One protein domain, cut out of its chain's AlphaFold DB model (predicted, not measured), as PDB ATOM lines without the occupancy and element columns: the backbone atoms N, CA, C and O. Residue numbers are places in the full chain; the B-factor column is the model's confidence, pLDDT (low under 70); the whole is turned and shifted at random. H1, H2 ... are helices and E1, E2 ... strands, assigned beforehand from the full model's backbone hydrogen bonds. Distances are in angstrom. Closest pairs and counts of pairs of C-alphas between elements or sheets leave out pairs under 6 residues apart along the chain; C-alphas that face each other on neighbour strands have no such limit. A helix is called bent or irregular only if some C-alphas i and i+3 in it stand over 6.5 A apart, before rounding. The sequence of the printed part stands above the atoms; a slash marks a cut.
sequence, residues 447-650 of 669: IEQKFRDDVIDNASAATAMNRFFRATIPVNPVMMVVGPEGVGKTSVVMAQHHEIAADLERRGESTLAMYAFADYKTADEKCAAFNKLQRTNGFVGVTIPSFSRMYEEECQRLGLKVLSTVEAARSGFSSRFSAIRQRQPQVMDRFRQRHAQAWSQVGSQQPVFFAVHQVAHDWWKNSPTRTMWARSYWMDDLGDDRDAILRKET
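What this domain is: This is residues 447 to 650 of the 669 residues of an uncharacterized protein of Bradyrhizobiaceae bacterium PARB1 (UniProt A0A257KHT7). A small sheet of three parallel strands, E1, E3 and E2, stands in the middle of an elongated body, with H5 packed along one face and short H10 over E1 on the other. At one end the helical hairpin of H1 and H2 packs on H3, which packs on H5; toward the other end lies a lobe of H6, H7, H8 and H9, the long H9 reaching back to graze the sheet, with H11 and H12 packed together to one side. The printed part has 204 residues with twelve named helices and three named strands, in the order H1 H2 H3 H4 E1 H5 E2 H6 H7 H8 H9 E3 H10 H11 H12. The class is mostly helix. The whole is only just compact, close to loose, with a radius of gyration of the C-alphas of 19.8 A and spans of 64 by 34 by 28 A.

Where its parts are: H1 takes residues 447 to 454 and begins at C-alpha 447, (138.580, 237.655, 239.468). H2, residues 458 to 472, is 20.4 A long. H3 is residues 489 to 495 and H4 residues 497 to 505. E1 is residues 513 to 517. H5, residues 520 to 534, is 20.2 A long. E2 is residues 539 to 543. H6, residues 547 to 558, is 16.3 A long; H7 is residues 565 to 570 and H8 residues 576 to 583. H9, residues 585 to 602, is the longest helix at 26.0 A. E3, residues 606 to 612, runs 20.0 A, from C-alpha 606 at (150.735, 259.830, 220.502). H10 is residues 613 to 617 and H11 residues 624 to 628. H12, residues 639 to 649, is 15.5 A long and ends at C-alpha 649, (153.423, 266.987, 229.132); it is irregular, with C-alphas 640 and 643 7.9 A apart.

How they stand to each other: H1 and H2 form a helical hairpin, at a shallow tilt of 27 degrees; their closest C-alphas, Phe 451 and Ala 464, are 6.2 A apart. H2 touches H3, only just about perpendicular at 71 degrees, closest at the C-alphas of Asn 466 and Val 492, 6.2 A. H5 touches H3 with residues 530 to 534 alone, closest at the C-alphas of Ala 495 and Leu 533, 5.9 A. H4 only grazes the sheet, with residues 497 to 501. In the sheet E3 is the inner strand; N 515 and O 609 of E1 and E3 are 2.8 A apart, and N 542 and O 608 of E2 and E3 2.9 A, within hydrogen-bond range. H5 lies over E3 and E2 at a height of 7.5 A over the sheet, along the strands, at 17 degrees to E3 on the local plane. E1, H5, E2 is a split strand-helix-strand unit, two parallel strands with E3 between them, and its crossover is right-handed. E2, H6 to H9 and E3 make another strand-helix-strand unit, here with neighbour strands. H10 lies over E1 on the opposite face from H5. H9 touches H6 with residues 587 to 591 alone, at a steep tilt of 66 degrees; the closest C-alphas, Glu 554 and Val 587, are 6.3 A apart. H8 touches H7, closest at the C-alphas of Thr 565 and Arg 576, 5.1 A, and touches H9 only at the corner. H11 touches H12, closest at the C-alphas of Thr 627 and Leu 646, 5.6 A. Every O i to N i+4 pair is within hydrogen-bond range in H1 to H11; in H12 it is 5 of 7.

The domain as a whole: The two C-alphas farthest apart, those of Asp 453 and Ser 571, are 63.9 A apart. The printed part has no cut. The link from H2 to H3, residues 473 to 488, is long. The mean pLDDT of the printed part is 80.8; 41 residues are under 70, among them 474 to 487 and 565 to 570.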
ATOM      1  N   ILE A 447     137.902 237.423 240.743       60.66
ATOM      2  CA  ILE A 447     138.580 237.655 239.468       60.66
ATOM      3  C   ILE A 447     139.691 236.621 239.238       60.66
ATOM      4  O   ILE A 447     139.843 236.123 238.123       60.66
ATOM      5  N   GLU A 448     140.447 236.270 240.277       60.69
ATOM      6  CA  GLU A 448     141.494 235.244 240.212       60.69
ATOM      7  C   GLU A 448     140.913 233.844 240.031       60.69
ATOM      8  O   GLU A 448     141.446 233.060 239.247       60.69
ATOM      9  N   GLN A 449     139.804 233.545 240.711       69.62
ATOM     10  CA  GLN A 449     139.087 232.287 240.546       69.62
ATOM     11  C   GLN A 449     138.566 232.160 239.111       69.62
ATOM     12  O   GLN A 449     138.847 231.172 238.442       69.62
ATOM     13  N   LYS A 450     137.937 233.213 238.578       68.06
ATOM     14  CA  LYS A 450     137.466 233.240 237.189       68.06
ATOM     15  C   LYS A 450     138.603 233.125 236.172       68.06
ATOM     16  O   LYS A 450     138.465 232.427 235.175       68.06
ATOM     17  N   PHE A 451     139.739 233.783 236.418       68.69
ATOM     18  CA  PHE A 451     140.928 233.632 235.577       68.69
ATOM     19  C   PHE A 451     141.449 232.191 235.604       68.69
ATOM     20  O   PHE A 451     141.840 231.660 234.571       68.69
ATOM     21  N   ARG A 452     141.442 231.542 236.772       69.25
ATOM     22  CA  ARG A 452     141.852 230.143 236.917       69.25
ATOM     23  C   ARG A 452     140.926 229.189 236.168       69.25
ATOM     24  O   ARG A 452     141.421 228.261 235.540       69.25
ATOM     25  N   ASP A 453     139.623 229.438 236.225       72.94
ATOM     26  CA  ASP A 453     138.611 228.612 235.567       72.94
ATOM     27  C   ASP A 453     138.656 228.767 234.029       72.94
ATOM     28  O   ASP A 453     138.410 227.806 233.302       72.94
ATOM     29  N   ASP A 454     139.026 229.955 233.529       70.38
ATOM     30  CA  ASP A 454     139.083 230.275 232.093       70.38
ATOM     31  C   ASP A 454     140.376 229.784 231.389       70.38
ATOM     32  O   ASP A 454     140.425 229.754 230.155       70.38
ATOM     33  N   VAL A 455     141.444 229.436 232.124       71.75
ATOM     34  CA  VAL A 455     142.786 229.188 231.554       71.75
ATOM     35  C   VAL A 455     143.164 227.708 231.561       71.75
ATOM     36  O   VAL A 455     143.488 227.129 232.594       71.75
ATOM     37  N   ILE A 456     143.221 227.125 230.363       74.75
ATOM     38  CA  ILE A 456     143.579 225.714 230.127       74.75
ATOM     39  C   ILE A 456     144.846 225.546 229.267       74.75
ATOM     40  O   ILE A 456     145.485 224.498 229.297       74.75
ATOM     41  N   ASP A 457     145.240 226.582 228.523       68.69
ATOM     42  CA  ASP A 457     146.400 226.619 227.628       68.69
ATOM     43  C   ASP A 457     146.934 228.060 227.441       68.69
ATOM     44  O   ASP A 457     146.408 229.026 227.995       68.69
ATOM     45  N   ASN A 458     147.995 228.243 226.646       63.72
ATOM     46  CA  ASN A 458     148.582 229.573 226.415       63.72
ATOM     47  C   ASN A 458     147.651 230.536 225.644       63.72
ATOM     48  O   ASN A 458     147.762 231.752 225.810       63.72
ATOM     49  N   ALA A 459     146.754 230.024 224.797       69.06
ATOM     50  CA  ALA A 459     145.856 230.847 223.982       69.06
ATOM     51  C   ALA A 459     144.672 231.375 224.810       69.06
ATOM     52  O   ALA A 459     144.331 232.563 224.751       69.06
ATOM     53  N   SER A 460     144.096 230.514 225.645       75.12
ATOM     54  CA  SER A 460     143.108 230.863 226.667       75.12
ATOM     55  C   SER A 460     143.713 231.781 227.730       75.12
ATOM     56  O   SER A 460     143.082 232.778 228.068       75.12
ATOM     57  N   ALA A 461     144.973 231.575 228.141       69.62
ATOM     58  CA  ALA A 461     145.696 232.508 229.013       69.62
ATOM     59  C   ALA A 461     145.810 233.914 228.407       69.62
ATOM     60  O   ALA A 461     145.524 234.903 229.080       69.62
ATOM     61  N   ALA A 462     146.181 234.026 227.128       68.81
ATOM     62  CA  ALA A 462     146.246 235.313 226.438       68.81
ATOM     63  C   ALA A 462     144.870 236.001 226.357       68.81
ATOM     64  O   ALA A 462     144.766 237.207 226.585       68.81
ATOM     65  N   THR A 463     143.813 235.233 226.085       75.00
ATOM     66  CA  THR A 463     142.432 235.730 225.979       75.00
ATOM     67  C   THR A 463     141.878 236.179 227.334       75.00
ATOM     68  O   THR A 463     141.309 237.269 227.443       75.00
ATOM     69  N   ALA A 464     142.090 235.382 228.382       75.50
ATOM     70  CA  ALA A 464     141.686 235.696 229.747       75.50
ATOM     71  C   ALA A 464     142.446 236.917 230.286       75.50
ATOM     72  O   ALA A 464     141.831 237.825 230.841       75.50
ATOM     73  N   MET A 465     143.762 237.003 230.045       76.31
ATOM     74  CA  MET A 465     144.560 238.179 230.413       76.31
ATOM     75  C   MET A 465     144.101 239.431 229.676       76.31
ATOM     76  O   MET A 465     144.068 240.499 230.277       76.31
ATOM     77  N   ASN A 466     143.731 239.322 228.397       76.06
ATOM     78  CA  ASN A 466     143.202 240.458 227.646       76.06
ATOM     79  C   ASN A 466     141.931 241.005 228.316       76.06
ATOM     80  O   ASN A 466     141.868 242.179 228.682       76.06
ATOM     81  N   ARG A 467     140.953 240.126 228.573       76.44
ATOM     82  CA  ARG A 467     139.714 240.489 229.274       76.44
ATOM     83  C   ARG A 467     140.003 241.114 230.644       76.44
ATOM     84  O   ARG A 467     139.412 242.136 230.986       76.44
ATOM     85  N   PHE A 468     140.928 240.520 231.396       77.12
ATOM     86  CA  PHE A 468     141.341 241.004 232.709       77.12
ATOM     87  C   PHE A 468     141.959 242.403 232.634       77.12
ATOM     88  O   PHE A 468     141.482 243.310 233.312       77.12
ATOM     89  N   PHE A 469     142.969 242.619 231.788       77.75
ATOM     90  CA  PHE A 469     143.658 243.906 231.670       77.75
ATOM     91  C   PHE A 469     142.728 245.027 231.215       77.75
ATOM     92  O   PHE A 469     142.795 246.123 231.768       77.75
ATOM     93  N   ARG A 470     141.818 244.754 230.275       75.38
ATOM     94  CA  ARG A 470     140.821 245.738 229.838       75.38
ATOM     95  C   ARG A 470     139.877 246.168 230.957       75.38
ATOM     96  O   ARG A 470     139.544 247.344 231.054       75.38
ATOM     97  N   ALA A 471     139.463 245.234 231.810       72.31
ATOM     98  CA  ALA A 471     138.578 245.542 232.926       72.31
ATOM     99  C   ALA A 471     139.303 246.253 234.081       72.31
ATOM    100  O   ALA A 471     138.710 247.097 234.745       72.31
ATOM    101  N   THR A 472     140.570 245.908 234.327       73.12
ATOM    102  CA  THR A 472     141.280 246.270 235.565       73.12
ATOM    103  C   THR A 472     142.213 247.466 235.427       73.12
ATOM    104  O   THR A 472     142.263 248.272 236.352       73.12
ATOM    105  N   ILE A 473     142.919 247.631 234.303       75.44
ATOM    106  CA  ILE A 473     143.880 248.735 234.127       75.44
ATOM    107  C   ILE A 473     143.204 250.110 234.252       75.44
ATOM    108  O   ILE A 473     143.736 250.948 234.973       75.44
ATOM    109  N   PRO A 474     142.027 250.370 233.643       68.88
ATOM    110  CA  PRO A 474     141.417 251.700 233.722       68.88
ATOM    111  C   PRO A 474     140.868 252.070 235.109       68.88
ATOM    112  O   PRO A 474     140.572 253.239 235.346       68.88
ATOM    113  N   VAL A 475     140.641 251.089 235.994       69.75
ATOM    114  CA  VAL A 475     140.024 251.289 237.325       69.75
ATOM    115  C   VAL A 475     141.023 251.186 238.479       69.75
ATOM    116  O   VAL A 475     140.704 251.651 239.569       69.75
ATOM    117  N   ASN A 476     142.209 250.602 238.269       64.12
ATOM    118  CA  ASN A 476     143.203 250.401 239.324       64.12
ATOM    119  C   ASN A 476     144.436 251.294 239.102       64.12
ATOM    120  O   ASN A 476     145.134 251.123 238.101       64.12
ATOM    121  N   PRO A 477     144.769 252.200 240.041       58.34
ATOM    122  CA  PRO A 477     145.937 253.075 239.911       58.34
ATOM    123  C   PRO A 477     147.272 252.320 240.043       58.34
ATOM    124  O   PRO A 477     148.291 252.758 239.507       58.34
ATOM    125  N   VAL A 478     147.281 251.183 240.746       60.75
ATOM    126  CA  VAL A 478     148.437 250.292 240.908       60.75
ATOM    127  C   VAL A 478     147.957 248.856 240.733       60.75
ATOM    128  O   VAL A 478     146.927 248.484 241.281       60.75
ATOM    129  N   MET A 479     148.693 248.061 239.954       63.28
ATOM    130  CA  MET A 479     148.382 246.652 239.715       63.28
ATOM    131  C   MET A 479     149.677 245.845 239.598       63.28
ATOM    132  O   MET A 479     150.559 246.199 238.808       63.28
ATOM    133  N   MET A 480     149.775 244.744 240.347       61.12
ATOM    134  CA  MET A 480     150.840 243.752 240.195       61.12
ATOM    135  C   MET A 480     150.318 242.537 239.429       61.12
ATOM    136  O   MET A 480     149.315 241.936 239.793       61.12
ATOM    137  N   VAL A 481     151.013 242.156 238.356       66.12
ATOM    138  CA  VAL A 481     150.623 241.010 237.524       66.12
ATOM    139  C   VAL A 481     151.685 239.929 237.619       66.12
ATOM    140  O   VAL A 481     152.748 240.027 237.000       66.12
ATOM    141  N   VAL A 482     151.373 238.867 238.357       62.06
ATOM    142  CA  VAL A 482     152.236 237.690 238.487       62.06
ATOM    143  C   VAL A 482     151.746 236.604 237.541       62.06
ATOM    144  O   VAL A 482     150.567 236.276 237.498       62.06
ATOM    145  N   GLY A 483     152.657 236.024 236.767       60.38
ATOM    146  CA  GLY A 483     152.324 234.893 235.910       60.38
ATOM    147  C   GLY A 483     153.570 234.223 235.348       60.38
ATOM    148  O   GLY A 483     154.630 234.862 235.308       60.38
ATOM    149  N   PRO A 484     153.460 232.970 234.883       52.00
ATOM    150  CA  PRO A 484     154.586 232.212 234.360       52.00
ATOM    151  C   PRO A 484     155.291 232.930 233.200       52.00
ATOM    152  O   PRO A 484     154.735 233.793 232.506       52.00
ATOM    153  N   GLU A 485     156.567 232.604 233.020       52.94
ATOM    154  CA  GLU A 485     157.345 233.074 231.879       52.94
ATOM    155  C   GLU A 485     156.745 232.530 230.572       52.94
ATOM    156  O   GLU A 485     156.195 231.433 230.542       52.94
ATOM    157  N   GLY A 486     156.791 233.320 229.499       62.38
ATOM    158  CA  GLY A 486     156.256 232.918 228.192       62.38
ATOM    159  C   GLY A 486     154.743 233.084 228.008       62.38
ATOM    160  O   GLY A 486     154.286 233.061 226.872       62.38
ATOM    161  N   VAL A 487     153.970 233.367 229.065       65.88
ATOM    162  CA  VAL A 487     152.499 233.502 228.958       65.88
ATOM    163  C   VAL A 487     152.039 234.758 228.194       65.88
ATOM    164  O   VAL A 487     150.872 234.894 227.863       65.88
ATOM    165  N   GLY A 488     152.949 235.688 227.875       70.81
ATOM    166  CA  GLY A 488     152.656 236.819 226.983       70.81
ATOM    167  C   GLY A 488     152.143 238.100 227.654       70.81
ATOM    168  O   GLY A 488     151.711 238.996 226.936       70.81
ATOM    169  N   LYS A 489     152.249 238.238 228.987       76.44
ATOM    170  CA  LYS A 489     151.782 239.403 229.785       76.44
ATOM    171  C   LYS A 489     152.021 240.760 229.105       76.44
ATOM    172  O   LYS A 489     151.088 241.494 228.796       76.44
ATOM    173  N   THR A 490     153.288 241.067 228.824       79.88
ATOM    174  CA  THR A 490     153.704 242.334 228.210       79.88
ATOM    175  C   THR A 490     153.188 242.482 226.779       79.88
ATOM    176  O   THR A 490     152.782 243.570 226.383       79.88
ATOM    177  N   SER A 491     153.181 241.393 226.007       82.25
ATOM    178  CA  SER A 491     152.727 241.399 224.614       82.25
ATOM    179  C   SER A 491     151.230 241.695 224.509       82.25
ATOM    180  O   SER A 491     150.833 242.459 223.635       82.25
ATOM    181  N   VAL A 492     150.412 241.144 225.415       81.62
ATOM    182  CA  VAL A 492     148.960 241.392 225.458       81.62
ATOM    183  C   VAL A 492     148.677 242.866 225.748       81.62
ATOM    184  O   VAL A 492     147.944 243.500 224.994       81.62
ATOM    185  N   VAL A 493     149.312 243.444 226.774       85.25
ATOM    186  CA  VAL A 493     149.113 244.866 227.112       85.25
ATOM    187  C   VAL A 493     149.586 245.791 225.988       85.25
ATOM    188  O   VAL A 493     148.916 246.772 225.682       85.25
ATOM    189  N   MET A 494     150.704 245.477 225.327       88.88
ATOM    190  CA  MET A 494     151.182 246.262 224.183       88.88
ATOM    191  C   MET A 494     150.270 246.161 222.964       88.88
ATOM    192  O   MET A 494     150.109 247.155 222.267       88.88
ATOM    193  N   ALA A 495     149.687 244.994 222.685       87.25
ATOM    194  CA  ALA A 495     148.747 244.818 221.577       87.25
ATOM    195  C   ALA A 495     147.447 245.610 221.802       87.25
ATOM    196  O   ALA A 495     146.875 246.155 220.860       87.25
ATOM    197  N   GLN A 496     147.030 245.733 223.061       86.44
ATOM    198  CA  GLN A 496     145.775 246.364 223.474       86.44
ATOM    199  C   GLN A 496     145.934 247.820 223.921       86.44
ATOM    200  O   GLN A 496     145.004 248.419 224.453       86.44
ATOM    201  N   HIS A 497     147.112 248.406 223.699       89.88
ATOM    202  CA  HIS A 497     147.438 249.744 224.179       89.88
ATOM    203  C   HIS A 497     146.408 250.800 223.755       89.88
ATOM    204  O   HIS A 497     145.968 251.588 224.584       89.88
ATOM    205  N   HIS A 498     145.994 250.783 222.487       90.31
ATOM    206  CA  HIS A 498     145.018 251.727 221.947       90.31
ATOM    207  C   HIS A 498     143.633 251.623 222.603       90.31
ATOM    208  O   HIS A 498     143.013 252.650 222.867       90.31
ATOM    209  N   GLU A 499     143.165 250.412 222.925       88.00
ATOM    210  CA  GLU A 499     141.890 250.220 223.627       88.00
ATOM    211  C   GLU A 499     141.983 250.718 225.073       88.00
ATOM    212  O   GLU A 499     141.093 251.422 225.545       88.00
ATOM    213  N   ILE A 500     143.093 250.420 225.758       85.00
ATOM    214  CA  ILE A 500     143.357 250.905 227.122       85.00
ATOM    215  C   ILE A 500     143.428 252.437 227.142       85.00
ATOM    216  O   ILE A 500     142.844 253.072 228.019       85.00
ATOM    217  N   ALA A 501     144.117 253.041 226.173       86.81
ATOM    218  CA  ALA A 501     144.212 254.489 226.041       86.81
ATOM    219  C   ALA A 501     142.835 255.124 225.794       86.81
ATOM    220  O   ALA A 501     142.498 256.093 226.467       86.81
ATOM    221  N   ALA A 502     142.005 254.545 224.922       88.19
ATOM    222  CA  ALA A 502     140.634 255.013 224.704       88.19
ATOM    223  C   ALA A 502     139.762 254.889 225.972       88.19
ATOM    224  O   ALA A 502     138.926 255.751 226.249       88.19
ATOM    225  N   ASP A 503     139.953 253.832 226.768       83.44
ATOM    226  CA  ASP A 503     139.242 253.636 228.037       83.44
ATOM    227  C   ASP A 503     139.649 254.678 229.096       83.44
ATOM    228  O   ASP A 503     138.786 255.177 229.823       83.44
ATOM    229  N   LEU A 504     140.935 255.043 229.158       81.25
ATOM    230  CA  LEU A 504     141.458 256.110 230.022       81.25
ATOM    231  C   LEU A 504     140.989 257.499 229.564       81.25
ATOM    232  O   LEU A 504     140.527 258.294 230.381       81.25
ATOM    233  N   GLU A 505     141.027 257.773 228.261       85.00
ATOM    234  CA  GLU A 505     140.579 259.047 227.692       85.00
ATOM    235  C   GLU A 505     139.099 259.310 227.989       85.00
ATOM    236  O   GLU A 505     138.738 260.399 228.437       85.00
ATOM    237  N   ARG A 506     138.236 258.290 227.849       85.12
ATOM    238  CA  ARG A 506     136.808 258.384 228.209       85.12
ATOM    239  C   ARG A 506     136.566 258.733 229.679       85.12
ATOM    240  O   ARG A 506     135.488 259.214 230.016       85.12
ATOM    241  N   ARG A 507     137.547 258.490 230.550       79.50
ATOM    242  CA  ARG A 507     137.511 258.823 231.982       79.50
ATOM    243  C   ARG A 507     138.153 260.177 232.298       79.50
ATOM    244  O   ARG A 507     138.144 260.582 233.454       79.50
ATOM    245  N   GLY A 508     138.684 260.877 231.296       79.12
ATOM    246  CA  GLY A 508     139.424 262.126 231.479       79.12
ATOM    247  C   GLY A 508     140.838 261.929 232.036       79.12
ATOM    248  O   GLY A 508     141.427 262.887 232.534       79.12
ATOM    249  N   GLU A 509     141.380 260.711 231.964       77.88
ATOM    250  CA  GLU A 509     142.723 260.379 232.443       77.88
ATOM    251  C   GLU A 509     143.787 260.599 231.357       77.88
ATOM    252  O   GLU A 509     143.510 260.543 230.156       77.88
ATOM    253  N   SER A 510     145.038 260.837 231.768       74.75
ATOM    254  CA  SER A 510     146.151 260.954 230.813       74.75
ATOM    255  C   SER A 510     146.454 259.603 230.174       74.75
ATOM    256  O   SER A 510     146.658 258.594 230.847       74.75
ATOM    257  N   THR A 511     146.567 259.617 228.852       82.12
ATOM    258  CA  THR A 511     146.869 258.452 228.021       82.12
ATOM    259  C   THR A 511     148.374 258.281 227.765       82.12
ATOM    260  O   THR A 511     148.792 257.350 227.076       82.12
ATOM    261  N   LEU A 512     149.224 259.159 228.315       84.94
ATOM    262  CA  LEU A 512     150.679 259.042 228.199       84.94
ATOM    263  C   LEU A 512     151.198 257.846 229.008       84.94
ATOM    264  O   LEU A 512     151.029 257.784 230.228       84.94
ATOM    265  N   ALA A 513     151.916 256.940 228.346       88.31
ATOM    266  CA  ALA A 513     152.363 255.685 228.941       88.31
ATOM    267  C   ALA A 513     153.870 255.445 228.812       88.31
ATOM    268  O   ALA A 513     154.532 255.940 227.897       88.31
ATOM    269  N   MET A 514     154.391 254.620 229.724       89.69
ATOM    270  CA  MET A 514     155.768 254.139 229.709       89.69
ATOM    271  C   MET A 514     155.834 252.626 229.943       89.69
ATOM    272  O   MET A 514     155.282 252.120 230.918       89.69
ATOM    273  N   TYR A 515     156.594 251.925 229.101       91.12
ATOM    274  CA  TYR A 515     157.017 250.545 229.320       91.12
ATOM    275  C   TYR A 515     158.496 250.507 229.714       91.12
ATOM    276  O   TYR A 515     159.352 251.050 229.014       91.12
ATOM    277  N   ALA A 516     158.802 249.862 230.840       85.88
ATOM    278  CA  ALA A 516     160.148 249.820 231.401       85.88
ATOM    279  C   ALA A 516     160.697 248.391 231.485       85.88
ATOM    280  O   ALA A 516     159.974 247.483 231.891       85.88
ATOM    281  N   PHE A 517     161.977 248.218 231.145       86.19
ATOM    282  CA  PHE A 517     162.655 246.917 231.053       86.19
ATOM    283  C   PHE A 517     163.971 246.888 231.837       86.19
ATOM    284  O   PHE A 517     164.444 247.914 232.327       86.19
ATOM    285  N   ALA A 518     164.582 245.711 231.958       75.94
ATOM    286  CA  ALA A 518     165.864 245.559 232.644       75.94
ATOM    287  C   ALA A 518     166.999 246.324 231.940       75.94
ATOM    288  O   ALA A 518     167.813 246.973 232.596       75.94
ATOM    289  N   ASP A 519     167.014 246.303 230.608       84.19
ATOM    290  CA  ASP A 519     168.054 246.913 229.789       84.19
ATOM    291  C   ASP A 519     167.481 247.586 228.530       84.19
ATOM    292  O   ASP A 519     166.322 247.403 228.147       84.19
ATOM    293  N   TYR A 520     168.317 248.408 227.894       86.44
ATOM    294  CA  TYR A 520     167.928 249.171 226.710       86.44
ATOM    295  C   TYR A 520     167.782 248.314 225.455       86.44
ATOM    296  O   TYR A 520     166.987 248.672 224.599       86.44
ATOM    297  N   LYS A 521     168.483 247.178 225.356       89.19
ATOM    298  CA  LYS A 521     168.350 246.274 224.207       89.19
ATOM    299  C   LYS A 521     166.941 245.681 224.176       89.19
ATOM    300  O   LYS A 521     166.257 245.764 223.165       89.19
ATOM    301  N   THR A 522     166.477 245.183 225.318       84.75
ATOM    302  CA  THR A 522     165.112 244.697 225.517       84.75
ATOM    303  C   THR A 522     164.098 245.818 225.296       84.75
ATOM    304  O   THR A 522     163.073 245.596 224.652       84.75
ATOM    305  N   ALA A 523     164.374 247.032 225.789       88.25
ATOM    306  CA  ALA A 523     163.509 248.183 225.547       88.25
ATOM    307  C   ALA A 523     163.381 248.507 224.049       88.25
ATOM    308  O   ALA A 523     162.262 248.687 223.577       88.25
ATOM    309  N   ASP A 524     164.484 248.507 223.298       92.50
ATOM    310  CA  ASP A 524     164.511 248.754 221.852       92.50
ATOM    311  C   ASP A 524     163.793 247.648 221.065       92.50
ATOM    312  O   ASP A 524     162.961 247.936 220.203       92.50
ATOM    313  N   GLU A 525     164.038 246.376 221.400       91.62
ATOM    314  CA  GLU A 525     163.352 245.229 220.792       91.62
ATOM    315  C   GLU A 525     161.832 245.300 221.014       91.62
ATOM    316  O   GLU A 525     161.038 245.090 220.090       91.62
ATOM    317  N   LYS A 526     161.403 245.638 222.235       91.31
ATOM    318  CA  LYS A 526     159.983 245.789 222.571       91.31
ATOM    319  C   LYS A 526     159.368 247.048 221.970       91.31
ATOM    320  O   LYS A 526     158.207 246.996 221.574       91.31
ATOM    321  N   CYS A 527     160.128 248.130 221.839       94.50
ATOM    322  CA  CYS A 527     159.704 249.350 221.155       94.50
ATOM    323  C   CYS A 527     159.421 249.073 219.672       94.50
ATOM    324  O   CYS A 527     158.356 249.419 219.160       94.50
ATOM    325  N   ALA A 528     160.323 248.358 218.994       94.38
ATOM    326  CA  ALA A 528     160.127 247.935 217.611       94.38
ATOM    327  C   ALA A 528     158.903 247.012 217.455       94.38
ATOM    328  O   ALA A 528     158.094 247.204 216.543       94.38
ATOM    329  N   ALA A 529     158.723 246.050 218.367       92.44
ATOM    330  CA  ALA A 529     157.545 245.181 218.373       92.44
ATOM    331  C   ALA A 529     156.243 245.972 218.594       92.44
ATOM    332  O   ALA A 529     155.265 245.756 217.880       92.44
ATOM    333  N   PHE A 530     156.242 246.924 219.527       94.62
ATOM    334  CA  PHE A 530     155.115 247.818 219.784       94.62
ATOM    335  C   PHE A 530     154.760 248.659 218.556       94.62
ATOM    336  O   PHE A 530     153.602 248.690 218.152       94.62
ATOM    337  N   ASN A 531     155.756 249.264 217.905       94.94
ATOM    338  CA  ASN A 531     155.557 250.064 216.695       94.94
ATOM    339  C   ASN A 531     154.975 249.252 215.538       94.94
ATOM    340  O   ASN A 531     154.200 249.779 214.745       94.94
ATOM    341  N   LYS A 532     155.296 247.956 215.450       93.69
ATOM    342  CA  LYS A 532     154.657 247.053 214.487       93.69
ATOM    343  C   LYS A 532     153.182 246.806 214.828       93.69
ATOM    344  O   LYS A 532     152.363 246.769 213.917       93.69
ATOM    345  N   LEU A 533     152.859 246.639 216.112       92.12
ATOM    346  CA  LEU A 533     151.502 246.349 216.591       92.12
ATOM    347  C   LEU A 533     150.569 247.567 216.543       92.12
ATOM    348  O   LEU A 533     149.392 247.405 216.250       92.12
ATOM    349  N   GLN A 534     151.079 248.771 216.816       93.62
ATOM    350  CA  GLN A 534     150.271 249.992 216.952       93.62
ATOM    351  C   GLN A 534     150.356 250.949 215.754       93.62
ATOM    352  O   GLN A 534     149.800 252.045 215.809       93.62
ATOM    353  N   ARG A 535     150.997 250.535 214.651       87.62
ATOM    354  CA  ARG A 535     151.248 251.372 213.460       87.62
ATOM    355  C   ARG A 535     150.007 252.094 212.922       87.62
ATOM    356  O   ARG A 535     150.128 253.196 212.400       87.62
ATOM    357  N   THR A 536     148.838 251.461 212.988       88.94
ATOM    358  CA  THR A 536     147.566 252.000 212.473       88.94
ATOM    359  C   THR A 536     146.694 252.638 213.548       88.94
ATOM    360  O   THR A 536     145.632 253.157 213.228       88.94
ATOM    361  N   ASN A 537     147.127 252.606 214.807       91.38
ATOM    362  CA  ASN A 537     146.300 252.977 215.954       91.38
ATOM    363  C   ASN A 537     146.670 254.350 216.534       91.38
ATOM    364  O   ASN A 537     146.187 254.709 217.600       91.38
ATOM    365  N   GLY A 538     147.528 255.115 215.851       90.56
ATOM    366  CA  GLY A 538     147.886 256.480 216.245       90.56
ATOM    367  C   GLY A 538     148.927 256.582 217.363       90.56
ATOM    368  O   GLY A 538     149.114 257.675 217.894       90.56
ATOM    369  N   PHE A 539     149.624 255.490 217.700       93.50
ATOM    370  CA  PHE A 539     150.677 255.471 218.722       93.50
ATOM    371  C   PHE A 539     152.042 255.152 218.127       93.50
ATOM    372  O   PHE A 539     152.176 254.322 217.229       93.50
ATOM    373  N   VAL A 540     153.076 255.745 218.716       94.88
ATOM    374  CA  VAL A 540     154.467 255.480 218.355       94.88
ATOM    375  C   VAL A 540     155.337 255.379 219.602       94.88
ATOM    376  O   VAL A 540     155.441 256.285 220.424       94.88
ATOM    377  N   GLY A 541     155.954 254.216 219.744       93.75
ATOM    378  CA  GLY A 541     156.960 253.902 220.734       93.75
ATOM    379  C   GLY A 541     158.266 254.637 220.448       93.75
ATOM    380  O   GLY A 541     158.763 254.605 219.320       93.75
ATOM    381  N   VAL A 542     158.845 255.235 221.487       92.75
ATOM    382  CA  VAL A 542     160.159 255.888 221.447       92.75
ATOM    383  C   VAL A 542     160.987 255.443 222.646       92.75
ATOM    384  O   VAL A 542     160.568 255.626 223.792       92.75
ATOM    385  N   THR A 543     162.181 254.898 222.403       92.81
ATOM    386  CA  THR A 543     163.115 254.579 223.486       92.81
ATOM    387  C   THR A 543     163.801 255.840 224.001       92.81
ATOM    388  O   THR A 543     164.491 256.537 223.255       92.81
ATOM    389  N   ILE A 544     163.669 256.111 225.299       89.62
ATOM    390  CA  ILE A 544     164.252 257.282 225.954       89.62
ATOM    391  C   ILE A 544     165.406 256.892 226.899       89.62
ATOM    392  O   ILE A 544     165.222 256.137 227.863       89.62
ATOM    393  N   PRO A 545     166.635 257.392 226.672       88.56
ATOM    394  CA  PRO A 545     167.751 257.160 227.577       88.56
ATOM    395  C   PRO A 545     167.613 257.965 228.878       88.56
ATOM    396  O   PRO A 545     166.993 259.031 228.928       88.56
ATOM    397  N   SER A 546     168.269 257.482 229.934       83.88
ATOM    398  CA  SER A 546     168.520 258.283 231.126       83.88
ATOM    399  C   SER A 546     169.425 259.463 230.772       83.88
ATOM    400  O   SER A 546     170.269 259.364 229.876       83.88
ATOM    401  N   PHE A 547     169.305 260.568 231.509       82.81
ATOM    402  CA  PHE A 547     170.177 261.726 231.315       82.81
ATOM    403  C   PHE A 547     171.668 261.356 231.371       82.81
ATOM    404  O   PHE A 547     172.463 261.840 230.566       82.81
ATOM    405  N   SER A 548     172.057 260.482 232.307       81.81
ATOM    406  CA  SER A 548     173.456 260.071 232.454       81.81
ATOM    407  C   SER A 548     173.966 259.314 231.239       81.81
ATOM    408  O   SER A 548     175.025 259.668 230.729       81.81
ATOM    409  N   ARG A 549     173.183 258.344 230.750       85.06
ATOM    410  CA  ARG A 549     173.536 257.550 229.575       85.06
ATOM    411  C   ARG A 549     173.640 258.421 228.331       85.06
ATOM    412  O   ARG A 549     174.639 258.361 227.629       85.06
ATOM    413  N   MET A 550     172.641 259.271 228.092       87.44
ATOM    414  CA  MET A 550     172.657 260.183 226.948       87.44
ATOM    415  C   MET A 550     173.882 261.106 226.990       87.44
ATOM    416  O   MET A 550     174.538 261.309 225.977       87.44
ATOM    417  N   TYR A 551     174.221 261.638 228.165       88.12
ATOM    418  CA  TYR A 551     175.402 262.480 228.332       88.12
ATOM    419  C   TYR A 551     176.717 261.745 228.061       88.12
ATOM    420  O   TYR A 551     177.595 262.299 227.406       88.12
ATOM    421  N   GLU A 552     176.860 260.521 228.565       89.19
ATOM    422  CA  GLU A 552     178.052 259.695 228.349       89.19
ATOM    423  C   GLU A 552     178.219 259.333 226.869       89.19
ATOM    424  O   GLU A 552     179.312 259.501 226.329       89.19
ATOM    425  N   GLU A 553     177.130 258.951 226.193       89.75
ATOM    426  CA  GLU A 553     177.111 258.684 224.749       89.75
ATOM    427  C   GLU A 553     177.538 259.919 223.934       89.75
ATOM    428  O   GLU A 553     178.380 259.813 223.040       89.75
ATOM    429  N   GLU A 554     177.003 261.107 224.243       92.69
ATOM    430  CA  GLU A 554     177.369 262.330 223.515       92.69
ATOM    431  C   GLU A 554     178.789 262.810 223.839       92.69
ATOM    432  O   GLU A 554     179.502 263.250 222.939       92.69
ATOM    433  N   CYS A 555     179.251 262.676 225.086       90.69
ATOM    434  CA  CYS A 555     180.644 262.967 225.432       90.69
ATOM    435  C   CYS A 555     181.606 262.052 224.675       90.69
ATOM    436  O   CYS A 555     182.586 262.537 224.118       90.69
ATOM    437  N   GLN A 556     181.306 260.752 224.603       92.25
ATOM    438  CA  GLN A 556     182.111 259.795 223.851       92.25
ATOM    439  C   GLN A 556     182.173 260.166 222.364       92.25
ATOM    440  O   GLN A 556     183.257 260.181 221.785       92.25
ATOM    441  N   ARG A 557     181.036 260.524 221.753       90.75
ATOM    442  CA  ARG A 557     180.971 260.959 220.345       90.75
ATOM    443  C   ARG A 557     181.758 262.236 220.068       90.75
ATOM    444  O   ARG A 557     182.302 262.385 218.981       90.75
ATOM    445  N   LEU A 558     181.793 263.151 221.031       91.88
ATOM    446  CA  LEU A 558     182.481 264.437 220.915       91.88
ATOM    447  C   LEU A 558     183.939 264.393 221.408       91.88
ATOM    448  O   LEU A 558     184.617 265.414 221.366       91.88
ATOM    449  N   GLY A 559     184.423 263.246 221.906       91.44
ATOM    450  CA  GLY A 559     185.764 263.125 222.488       91.44
ATOM    451  C   GLY A 559     185.954 263.926 223.784       91.44
ATOM    452  O   GLY A 559     187.065 264.347 224.099       91.44
ATOM    453  N   LEU A 560     184.878 264.173 224.534       90.81
ATOM    454  CA  LEU A 560     184.889 264.987 225.750       90.81
ATOM    455  C   LEU A 560     184.984 264.132 227.011       90.81
ATOM    456  O   LEU A 560     184.392 263.059 227.117       90.81
ATOM    457  N   LYS A 561     185.658 264.670 228.031       89.31
ATOM    458  CA  LYS A 561     185.634 264.089 229.375       89.31
ATOM    459  C   LYS A 561     184.254 264.294 230.006       89.31
ATOM    460  O   LYS A 561     183.763 265.420 230.094       89.31
ATOM    461  N   VAL A 562     183.660 263.213 230.497       87.75
ATOM    462  CA  VAL A 562     182.406 263.233 231.260       87.75
ATOM    463  C   VAL A 562     182.620 264.000 232.568       87.75
ATOM    464  O   VAL A 562     183.458 263.618 233.382       87.75
ATOM    465  N   LEU A 563     181.839 265.057 232.792       79.56
ATOM    466  CA  LEU A 563     181.795 265.765 234.068       79.56
ATOM    467  C   LEU A 563     181.034 264.922 235.094       79.56
ATOM    468  O   LEU A 563     179.875 264.530 234.897       79.56
ATOM    469  N   SER A 564     181.674 264.666 236.227       72.88
ATOM    470  CA  SER A 564     181.017 264.067 237.385       72.88
ATOM    471  C   SER A 564     180.197 265.107 238.158       72.88
ATOM    472  O   SER A 564     180.447 266.313 238.113       72.88
ATOM    473  N   THR A 565     179.215 264.640 238.931       62.19
ATOM    474  CA  THR A 565     178.472 265.505 239.865       62.19
ATOM    475  C   THR A 565     179.401 266.129 240.913       62.19
ATOM    476  O   THR A 565     179.181 267.263 241.330       62.19
ATOM    477  N   VAL A 566     180.470 265.421 241.295       60.44
ATOM    478  CA  VAL A 566     181.480 265.905 242.249       60.44
ATOM    479  C   VAL A 566     182.293 267.055 241.655       60.44
ATOM    480  O   VAL A 566     182.435 268.089 242.300       60.44
ATOM    481  N   GLU A 567     182.788 266.920 240.420       69.50
ATOM    482  CA  GLU A 567     183.505 268.003 239.730       69.50
ATOM    483  C   GLU A 567     182.606 269.229 239.518       69.50
ATOM    484  O   GLU A 567     183.064 270.356 239.710       69.50
ATOM    485  N   ALA A 568     181.328 269.021 239.181       69.50
ATOM    486  CA  ALA A 568     180.345 270.097 239.057       69.50
ATOM    487  C   ALA A 568     180.156 270.847 240.388       69.50
ATOM    488  O   ALA A 568     180.271 272.072 240.419       69.50
ATOM    489  N   ALA A 569     179.946 270.123 241.492       61.19
ATOM    490  CA  ALA A 569     179.764 270.714 242.818       61.19
ATOM    491  C   ALA A 569     181.020 271.459 243.309       61.19
ATOM    492  O   ALA A 569     180.916 272.594 243.773       61.19
ATOM    493  N   ARG A 570     182.215 270.865 243.145       64.25
ATOM    494  CA  ARG A 570     183.508 271.507 243.469       64.25
ATOM    495  C   ARG A 570     183.754 272.772 242.651       64.25
ATOM    496  O   ARG A 570     184.400 273.698 243.120       64.25
ATOM    497  N   SER A 571     183.211 272.809 241.443       72.38
ATOM    498  CA  SER A 571     183.305 273.942 240.528       72.38
ATOM    499  C   SER A 571     182.220 275.006 240.741       72.38
ATOM    500  O   SER A 571     182.086 275.893 239.904       72.38
ATOM    501  N   GLY A 572     181.427 274.915 241.815       65.69
ATOM    502  CA  GLY A 572     180.406 275.909 242.166       65.69
ATOM    503  C   GLY A 572     179.055 275.744 241.462       65.69
ATOM    504  O   GLY A 572     178.170 276.578 241.638       65.69
ATOM    505  N   PHE A 573     178.840 274.673 240.692       68.62
ATOM    506  CA  PHE A 573     177.573 274.464 239.991       68.62
ATOM    507  C   PHE A 573     176.505 273.830 240.885       68.62
ATOM    508  O   PHE A 573     176.773 272.912 241.657       68.62
ATOM    509  N   SER A 574     175.256 274.277 240.719       58.78
ATOM    510  CA  SER A 574     174.081 273.744 241.426       58.78
ATOM    511  C   SER A 574     173.705 272.322 241.015       58.78
ATOM    512  O   SER A 574     173.088 271.598 241.792       58.78
ATOM    513  N   SER A 575     174.071 271.920 239.797       65.75
ATOM    514  CA  SER A 575     173.835 270.582 239.271       65.75
ATOM    515  C   SER A 575     174.859 270.234 238.193       65.75
ATOM    516  O   SER A 575     175.465 271.114 237.570       65.75
ATOM    517  N   ARG A 576     175.000 268.935 237.909       76.94
ATOM    518  CA  ARG A 576     175.775 268.460 236.754       76.94
ATOM    519  C   ARG A 576     175.228 269.033 235.442       76.94
ATOM    520  O   ARG A 576     176.010 269.385 234.573       76.94
ATOM    521  N   PHE A 577     173.908 269.182 235.321       79.19
ATOM    522  CA  PHE A 577     173.264 269.777 234.146       79.19
ATOM    523  C   PHE A 577     173.695 271.237 233.935       79.19
ATOM    524  O   PHE A 577     174.086 271.611 232.832       79.19
ATOM    525  N   SER A 578     173.714 272.041 235.004       77.06
ATOM    526  CA  SER A 578     174.191 273.432 234.968       77.06
ATOM    527  C   SER A 578     175.659 273.512 234.541       77.06
ATOM    528  O   SER A 578     176.020 274.367 233.733       77.06
ATOM    529  N   ALA A 579     176.493 272.597 235.048       80.94
ATOM    530  CA  ALA A 579     177.901 272.511 234.671       80.94
ATOM    531  C   ALA A 579     178.081 272.161 233.191       80.94
ATOM    532  O   ALA A 579     178.885 272.795 232.513       80.94
ATOM    533  N   ILE A 580     177.308 271.202 232.675       86.62
ATOM    534  CA  ILE A 580     177.327 270.819 231.257       86.62
ATOM    535  C   ILE A 580     176.915 272.003 230.386       86.62
ATOM    536  O   ILE A 580     177.627 272.335 229.445       86.62
ATOM    537  N   ARG A 581     175.829 272.698 230.744       85.44
ATOM    538  CA  ARG A 581     175.331 273.847 229.978       85.44
ATOM    539  C   ARG A 581     176.381 274.944 229.804       85.44
ATOM    540  O   ARG A 581     176.454 275.533 228.735       85.44
ATOM    541  N   GLN A 582     177.184 275.213 230.835       87.00
ATOM    542  CA  GLN A 582     178.203 276.263 230.773       87.00
ATOM    543  C   GLN A 582     179.544 275.776 230.207       87.00
ATOM    544  O   GLN A 582     180.188 276.505 229.463       87.00
ATOM    545  N   ARG A 583     179.998 274.571 230.575       89.31
ATOM    546  CA  ARG A 583     181.351 274.083 230.244       89.31
ATOM    547  C   ARG A 583     181.417 273.215 228.997       89.31
ATOM    548  O   ARG A 583     182.495 273.031 228.445       89.31
ATOM    549  N   GLN A 584     180.297 272.638 228.584       92.81
ATOM    550  CA  GLN A 584     180.198 271.748 227.430       92.81
ATOM    551  C   GLN A 584     178.936 272.073 226.609       92.81
ATOM    552  O   GLN A 584     178.097 271.193 226.409       92.81
ATOM    553  N   PRO A 585     178.781 273.320 226.118       92.38
ATOM    554  CA  PRO A 585     177.579 273.757 225.396       92.38
ATOM    555  C   PRO A 585     177.284 272.900 224.157       92.38
ATOM    556  O   PRO A 585     176.140 272.541 223.915       92.38
ATOM    557  N   GLN A 586     178.322 272.433 223.468       92.56
ATOM    558  CA  GLN A 586     178.235 271.466 222.369       92.56
ATOM    559  C   GLN A 586     177.465 270.175 222.710       92.56
ATOM    560  O   GLN A 586     176.805 269.605 221.847       92.56
ATOM    561  N   VAL A 587     177.492 269.713 223.966       92.50
ATOM    562  CA  VAL A 587     176.698 268.548 224.393       92.50
ATOM    563  C   VAL A 587     175.210 268.907 224.484       92.50
ATOM    564  O   VAL A 587     174.357 268.087 224.148       92.50
ATOM    565  N   MET A 588     174.886 270.144 224.872       90.44
ATOM    566  CA  MET A 588     173.507 270.640 224.890       90.44
ATOM    567  C   MET A 588     172.916 270.720 223.482       90.44
ATOM    568  O   MET A 588     171.758 270.350 223.293       90.44
ATOM    569  N   ASP A 589     173.715 271.121 222.493       91.44
ATOM    570  CA  ASP A 589     173.284 271.132 221.093       91.44
ATOM    571  C   ASP A 589     172.954 269.719 220.599       91.44
ATOM    572  O   ASP A 589     171.941 269.512 219.928       91.44
ATOM    573  N   ARG A 590     173.741 268.710 221.000       93.12
ATOM    574  CA  ARG A 590     173.439 267.301 220.693       93.12
ATOM    575  C   ARG A 590     172.173 266.810 221.380       93.12
ATOM    576  O   ARG A 590     171.389 266.095 220.757       93.12
ATOM    577  N   PHE A 591     171.925 267.219 222.623       91.31
ATOM    578  CA  PHE A 591     170.671 266.892 223.307       91.31
ATOM    579  C   PHE A 591     169.466 267.488 222.583       91.31
ATOM    580  O   PHE A 591     168.475 266.789 222.377       91.31
ATOM    581  N   ARG A 592     169.574 268.744 222.138       91.12
ATOM    582  CA  ARG A 592     168.538 269.406 221.339       91.12
ATOM    583  C   ARG A 592     168.301 268.682 220.011       91.12
ATOM    584  O   ARG A 592     167.153 268.419 219.670       91.12
ATOM    585  N   GLN A 593     169.361 268.296 219.296       90.44
ATOM    586  CA  GLN A 593     169.257 267.532 218.044       90.44
ATOM    587  C   GLN A 593     168.572 266.174 218.249       90.44
ATOM    588  O   GLN A 593     167.663 265.821 217.500       90.44
ATOM    589  N   ARG A 594     168.973 265.422 219.280       89.25
ATOM    590  CA  ARG A 594     168.405 264.099 219.579       89.25
ATOM    591  C   ARG A 594     166.942 264.188 220.006       89.25
ATOM    592  O   ARG A 594     166.137 263.355 219.601       89.25
ATOM    593  N   HIS A 595     166.595 265.205 220.790       91.38
ATOM    594  CA  HIS A 595     165.210 265.502 221.147       91.38
ATOM    595  C   HIS A 595     164.369 265.824 219.910       91.38
ATOM    596  O   HIS A 595     163.340 265.185 219.700       91.38
ATOM    597  N   ALA A 596     164.844 266.729 219.049       90.31
ATOM    598  CA  ALA A 596     164.155 267.083 217.812       90.31
ATOM    599  C   ALA A 596     163.970 265.866 216.891       90.31
ATOM    600  O   ALA A 596     162.895 265.680 216.327       90.31
ATOM    601  N   GLN A 597     164.978 264.994 216.787       90.06
ATOM    602  CA  GLN A 597     164.889 263.752 216.021       90.06
ATOM    603  C   GLN A 597     163.818 262.807 216.584       90.06
ATOM    604  O   GLN A 597     163.005 262.290 215.821       90.06
ATOM    605  N   ALA A 598     163.789 262.604 217.905       89.06
ATOM    606  CA  ALA A 598     162.785 261.766 218.553       89.06
ATOM    607  C   ALA A 598     161.367 262.308 218.314       89.06
ATOM    608  O   ALA A 598     160.485 261.576 217.876       89.06
ATOM    609  N   TRP A 599     161.147 263.610 218.508       90.81
ATOM    610  CA  TRP A 599     159.829 264.218 218.306       90.81
ATOM    611  C   TRP A 599     159.421 264.343 216.836       90.81
ATOM    612  O   TRP A 599     158.230 264.290 216.531       90.81
ATOM    613  N   SER A 600     160.381 264.420 215.913       89.50
ATOM    614  CA  SER A 600     160.112 264.291 214.478       89.50
ATOM    615  C   SER A 600     159.624 262.889 214.112       89.50
ATOM    616  O   SER A 600     158.789 262.771 213.221       89.50
ATOM    617  N   GLN A 601     160.126 261.839 214.773       87.06
ATOM    618  CA  GLN A 601     159.624 260.471 214.587       87.06
ATOM    619  C   GLN A 601     158.222 260.300 215.174       87.06
ATOM    620  O   GLN A 601     157.413 259.561 214.616       87.06
ATOM    621  N   VAL A 602     157.922 261.006 216.270       90.75
ATOM    622  CA  VAL A 602     156.583 261.002 216.870       90.75
ATOM    623  C   VAL A 602     155.558 261.672 215.948       90.75
ATOM    624  O   VAL A 602     154.480 261.131 215.697       90.75
ATOM    625  N   GLY A 603     155.889 262.850 215.414       89.62
ATOM    626  CA  GLY A 603     155.007 263.603 214.525       89.62
ATOM    627  C   GLY A 603     153.705 264.039 215.213       89.62
ATOM    628  O   GLY A 603     153.731 264.725 216.245       89.62
ATOM    629  N   SER A 604     152.570 263.684 214.605       87.88
ATOM    630  CA  SER A 604     151.214 263.910 215.132       87.88
ATOM    631  C   SER A 604     150.661 262.731 215.939       87.88
ATOM    632  O   SER A 604     149.569 262.840 216.486       87.88
ATOM    633  N   GLN A 605     151.388 261.613 216.003       91.19
ATOM    634  CA  GLN A 605     150.971 260.437 216.761       91.19
ATOM    635  C   GLN A 605     151.222 260.636 218.256       91.19
ATOM    636  O   GLN A 605     152.024 261.475 218.675       91.19
ATOM    637  N   GLN A 606     150.554 259.825 219.065       89.88
ATOM    638  CA  GLN A 606     150.735 259.830 220.502       89.88
ATOM    639  C   GLN A 606     151.999 259.043 220.901       89.88
ATOM    640  O   GLN A 606     152.146 257.877 220.518       89.88
ATOM    641  N   PRO A 607     152.926 259.642 221.673       91.50
ATOM    642  CA  PRO A 607     154.145 258.960 222.079       91.50
ATOM    643  C   PRO A 607     153.882 257.938 223.189       91.50
ATOM    644  O   PRO A 607     153.131 258.192 224.133       91.50
ATOM    645  N   VAL A 608     154.591 256.814 223.118       92.50
ATOM    646  CA  VAL A 608     154.695 255.824 224.196       92.50
ATOM    647  C   VAL A 608     156.164 255.621 224.532       92.50
ATOM    648  O   VAL A 608     156.971 255.274 223.672       92.50
ATOM    649  N   PHE A 609     156.545 255.847 225.785       92.06
ATOM    650  CA  PHE A 609     157.952 255.803 226.168       92.06
ATOM    651  C   PHE A 609     158.419 254.382 226.473       92.06
ATOM    652  O   PHE A 609     157.790 253.650 227.232       92.06
ATOM    653  N   PHE A 610     159.567 254.009 225.919       93.06
ATOM    654  CA  PHE A 610     160.278 252.778 226.242       93.06
ATOM    655  C   PHE A 610     161.545 253.139 227.009       93.06
ATOM    656  O   PHE A 610     162.316 254.000 226.591       93.06
ATOM    657  N   ALA A 611     161.755 252.530 228.169       90.69
ATOM    658  CA  ALA A 611     162.868 252.890 229.038       90.69
ATOM    659  C   ALA A 611     163.372 251.690 229.844       90.69
ATOM    660  O   ALA A 611     162.864 250.576 229.726       90.69
ATOM    661  N   VAL A 612     164.363 251.926 230.702       85.81
ATOM    662  CA  VAL A 612     164.781 250.948 231.715       85.81
ATOM    663  C   VAL A 612     164.100 251.206 233.057       85.81
ATOM    664  O   VAL A 612     163.693 252.336 233.340       85.81
ATOM    665  N   HIS A 613     164.019 250.191 233.923       80.06
ATOM    666  CA  HIS A 613     163.393 250.298 235.247       80.06
ATOM    667  C   HIS A 613     163.934 251.462 236.077       80.06
ATOM    668  O   HIS A 613     163.155 252.128 236.755       80.06
ATOM    669  N   GLN A 614     165.232 251.767 235.973       74.44
ATOM    670  CA  GLN A 614     165.828 252.912 236.663       74.44
ATOM    671  C   GLN A 614     165.191 254.248 236.245       74.44
ATOM    672  O   GLN A 614     164.925 255.097 237.089       74.44
ATOM    673  N   VAL A 615     164.916 254.435 234.949       79.50
ATOM    674  CA  VAL A 615     164.290 255.665 234.438       79.50
ATOM    675  C   VAL A 615     162.852 255.774 234.927       79.50
ATOM    676  O   VAL A 615     162.465 256.833 235.407       79.50
ATOM    677  N   ALA A 616     162.090 254.679 234.875       79.38
ATOM    678  CA  ALA A 616     160.720 254.648 235.381       79.38
ATOM    679  C   ALA A 616     160.658 254.905 236.895       79.38
ATOM    680  O   ALA A 616     159.821 255.675 237.363       79.38
ATOM    681  N   HIS A 617     161.579 254.315 237.663       71.38
ATOM    682  CA  HIS A 617     161.690 254.534 239.105       71.38
ATOM    683  C   HIS A 617     161.942 256.005 239.451       71.38
ATOM    684  O   HIS A 617     161.425 256.501 240.447       71.38
ATOM    685  N   ASP A 618     162.713 256.714 238.629       67.25
ATOM    686  CA  ASP A 618     163.048 258.119 238.851       67.25
ATOM    687  C   ASP A 618     162.114 259.094 238.108       67.25
ATOM    688  O   ASP A 618     162.302 260.309 238.202       67.25
ATOM    689  N   TRP A 619     161.088 258.599 237.405       75.12
ATOM    690  CA  TRP A 619     160.197 259.415 236.567       75.12
ATOM    691  C   TRP A 619     159.301 260.363 237.374       75.12
ATOM    692  O   TRP A 619     158.950 261.449 236.916       75.12
ATOM    693  N   TRP A 620     158.967 259.996 238.614       64.19
ATOM    694  CA  TRP A 620     158.218 260.867 239.525       64.19
ATOM    695  C   TRP A 620     159.072 262.014 240.086       64.19
ATOM    696  O   TRP A 620     158.527 263.022 240.532       64.19
ATOM    697  N   LYS A 621     160.407 261.891 240.056       63.91
ATOM    698  CA  LYS A 621     161.321 262.930 240.543       63.91
ATOM    699  C   LYS A 621     161.354 264.093 239.550       63.91
ATOM    700  O   LYS A 621     161.267 263.892 238.338       63.91
ATOM    701  N   ASN A 622     161.584 265.309 240.052       59.81
ATOM    702  CA  ASN A 622     161.893 266.491 239.235       59.81
ATOM    703  C   ASN A 622     163.304 266.369 238.632       59.81
ATOM    704  O   ASN A 622     164.216 267.119 238.974       59.81
ATOM    705  N   SER A 623     163.504 265.360 237.788       65.44
ATOM    706  CA  SER A 623     164.786 265.056 237.171       65.44
ATOM    707  C   SER A 623     164.877 265.686 235.780       65.44
ATOM    708  O   SER A 623     163.879 265.714 235.052       65.44
ATOM    709  N   PRO A 624     166.079 266.123 235.356       68.25
ATOM    710  CA  PRO A 624     166.322 266.520 233.973       68.25
ATOM    711  C   PRO A 624     165.942 265.425 232.972       68.25
ATOM    712  O   PRO A 624     165.505 265.746 231.878       68.25
ATOM    713  N   THR A 625     166.054 264.142 233.348       75.25
ATOM    714  CA  THR A 625     165.615 263.023 232.501       75.25
ATOM    715  C   THR A 625     164.137 263.148 232.139       75.25
ATOM    716  O   THR A 625     163.811 263.022 230.971       75.25
ATOM    717  N   ARG A 626     163.248 263.424 233.102       82.12
ATOM    718  CA  ARG A 626     161.807 263.553 232.835       82.12
ATOM    719  C   ARG A 626     161.513 264.785 231.982       82.12
ATOM    720  O   ARG A 626     160.918 264.670 230.918       82.12
ATOM    721  N   THR A 627     161.916 265.966 232.451       82.56
ATOM    722  CA  THR A 627     161.481 267.235 231.847       82.56
ATOM    723  C   THR A 627     162.076 267.466 230.466       82.56
ATOM    724  O   THR A 627     161.388 268.010 229.612       82.56
ATOM    725  N   MET A 628     163.306 267.008 230.214       84.56
ATOM    726  CA  MET A 628     163.963 267.145 228.912       84.56
ATOM    727  C   MET A 628     163.205 266.445 227.784       84.56
ATOM    728  O   MET A 628     163.289 266.888 226.645       84.56
ATOM    729  N   TRP A 629     162.459 265.382 228.088       86.50
ATOM    730  CA  TRP A 629     161.669 264.668 227.089       86.50
ATOM    731  C   TRP A 629     160.288 265.273 226.846       86.50
ATOM    732  O   TRP A 629     159.611 264.793 225.950       86.50
ATOM    733  N   ALA A 630     159.878 266.332 227.551       88.38
ATOM    734  CA  ALA A 630     158.674 267.088 227.198       88.38
ATOM    735  C   ALA A 630     158.814 267.696 225.790       88.38
ATOM    736  O   ALA A 630     159.910 268.115 225.400       88.38
ATOM    737  N   ARG A 631     157.724 267.765 225.018       88.12
ATOM    738  CA  ARG A 631     157.747 268.255 223.628       88.12
ATOM    739  C   ARG A 631     158.185 269.713 223.574       88.12
ATOM    740  O   ARG A 631     158.960 270.087 222.697       88.12
ATOM    741  N   SER A 632     157.748 270.507 224.545       88.88
ATOM    742  CA  SER A 632     158.061 271.931 224.632       88.88
ATOM    743  C   SER A 632     159.402 272.251 225.297       88.88
ATOM    744  O   SER A 632     159.773 273.416 225.391       88.88
ATOM    745  N   TYR A 633     160.193 271.255 225.722       87.94
ATOM    746  CA  TYR A 633     161.398 271.508 226.524       87.94
ATOM    747  C   TYR A 633     162.382 272.504 225.907       87.94
ATOM    748  O   TYR A 633     162.972 273.303 226.627       87.94
ATOM    749  N   TRP A 634     162.578 272.495 224.592       88.12
ATOM    750  CA  TRP A 634     163.513 273.414 223.931       88.12
ATOM    751  C   TRP A 634     162.858 274.683 223.380       88.12
ATOM    752  O   TRP A 634     163.517 275.410 222.647       88.12
ATOM    753  N   MET A 635     161.597 274.948 223.725       85.00
ATOM    754  CA  MET A 635     160.908 276.185 223.365       85.00
ATOM    755  C   MET A 635     161.303 277.308 224.336       85.00
ATOM    756  O   MET A 635     161.422 277.092 225.552       85.00
ATOM    757  N   ASP A 636     161.549 278.496 223.783       73.75
ATOM    758  CA  ASP A 636     162.062 279.662 224.512       73.75
ATOM    759  C   ASP A 636     160.942 280.513 225.156       73.75
ATOM    760  O   ASP A 636     161.218 281.358 226.002       73.75
ATOM    761  N   ASP A 637     159.674 280.261 224.820       73.81
ATOM    762  CA  ASP A 637     158.493 281.083 225.137       73.81
ATOM    763  C   ASP A 637     157.620 280.555 226.296       73.81
ATOM    764  O   ASP A 637     156.548 281.090 226.568       73.81
ATOM    765  N   LEU A 638     158.083 279.541 227.036       73.31
ATOM    766  CA  LEU A 638     157.297 278.896 228.102       73.31
ATOM    767  C   LEU A 638     157.064 279.743 229.374       73.31
ATOM    768  O   LEU A 638     156.289 279.330 230.238       73.31
ATOM    769  N   GLY A 639     157.724 280.897 229.512       75.75
ATOM    770  CA  GLY A 639     157.519 281.838 230.623       75.75
ATOM    771  C   GLY A 639     157.755 281.259 232.030       75.75
ATOM    772  O   GLY A 639     158.489 280.283 232.212       75.75
ATOM    773  N   ASP A 640     157.123 281.877 233.035       74.12
ATOM    774  CA  ASP A 640     157.263 281.524 234.460       74.12
ATOM    775  C   ASP A 640     156.668 280.142 234.814       74.12
ATOM    776  O   ASP A 640     157.089 279.511 235.786       74.12
ATOM    777  N   ASP A 641     155.751 279.623 233.988       78.19
ATOM    778  CA  ASP A 641     155.060 278.340 234.191       78.19
ATOM    779  C   ASP A 641     155.757 277.138 233.533       78.19
ATOM    780  O   ASP A 641     155.246 276.013 233.567       78.19
ATOM    781  N   ARG A 642     156.954 277.342 232.970       82.94
ATOM    782  CA  ARG A 642     157.742 276.323 232.260       82.94
ATOM    783  C   ARG A 642     157.747 274.963 232.955       82.94
ATOM    784  O   ARG A 642     157.395 273.954 232.353       82.94
ATOM    785  N   ASP A 643     158.107 274.914 234.232       76.94
ATOM    786  CA  ASP A 643     158.190 273.658 234.982       76.94
ATOM    787  C   ASP A 643     156.841 272.930 235.089       76.94
ATOM    788  O   ASP A 643     156.804 271.699 235.048       76.94
ATOM    789  N   ALA A 644     155.736 273.663 235.234       77.19
ATOM    790  CA  ALA A 644     154.399 273.084 235.314       77.19
ATOM    791  C   ALA A 644     153.963 272.510 233.959       77.19
ATOM    792  O   ALA A 644     153.452 271.388 233.907       77.19
ATOM    793  N   ILE A 645     154.243 273.231 232.869       82.12
ATOM    794  CA  ILE A 645     153.952 272.803 231.493       82.12
ATOM    795  C   ILE A 645     154.711 271.511 231.169       82.12
ATOM    796  O   ILE A 645     154.100 270.496 230.827       82.12
ATOM    797  N   LEU A 646     156.031 271.496 231.391       84.31
ATOM    798  CA  LEU A 646     156.875 270.328 231.116       84.31
ATOM    799  C   LEU A 646     156.459 269.103 231.943       84.31
ATOM    800  O   LEU A 646     156.524 267.966 231.468       84.31
ATOM    801  N   ARG A 647     156.015 269.306 233.190       77.50
ATOM    802  CA  ARG A 647     155.513 268.221 234.047       77.50
ATOM    803  C   ARG A 647     154.201 267.652 233.541       77.50
ATOM    804  O   ARG A 647     154.055 266.430 233.575       77.50
ATOM    805  N   LYS A 648     153.284 268.514 233.092       80.50
ATOM    806  CA  LYS A 648     151.994 268.114 232.525       80.50
ATOM    807  C   LYS A 648     152.195 267.281 231.261       80.50
ATOM    808  O   LYS A 648     151.614 266.208 231.156       80.50
ATOM    809  N   GLU A 649     153.090 267.710 230.371       83.56
ATOM    810  CA  GLU A 649     153.423 266.987 229.132       83.56
ATOM    811  C   GLU A 649     154.079 265.620 229.358       83.56
ATOM    812  O   GLU A 649     154.067 264.774 228.470       83.56
ATOM    813  N   THR A 650     154.674 265.395 230.531       82.44
ATOM    814  CA  THR A 650     155.428 264.170 230.854       82.44
ATOM    815  C   THR A 650     154.766 263.339 231.951       82.44
ATOM    816  O   THR A 650     155.398 262.451 232.532       82.44
TER     817      THR A 650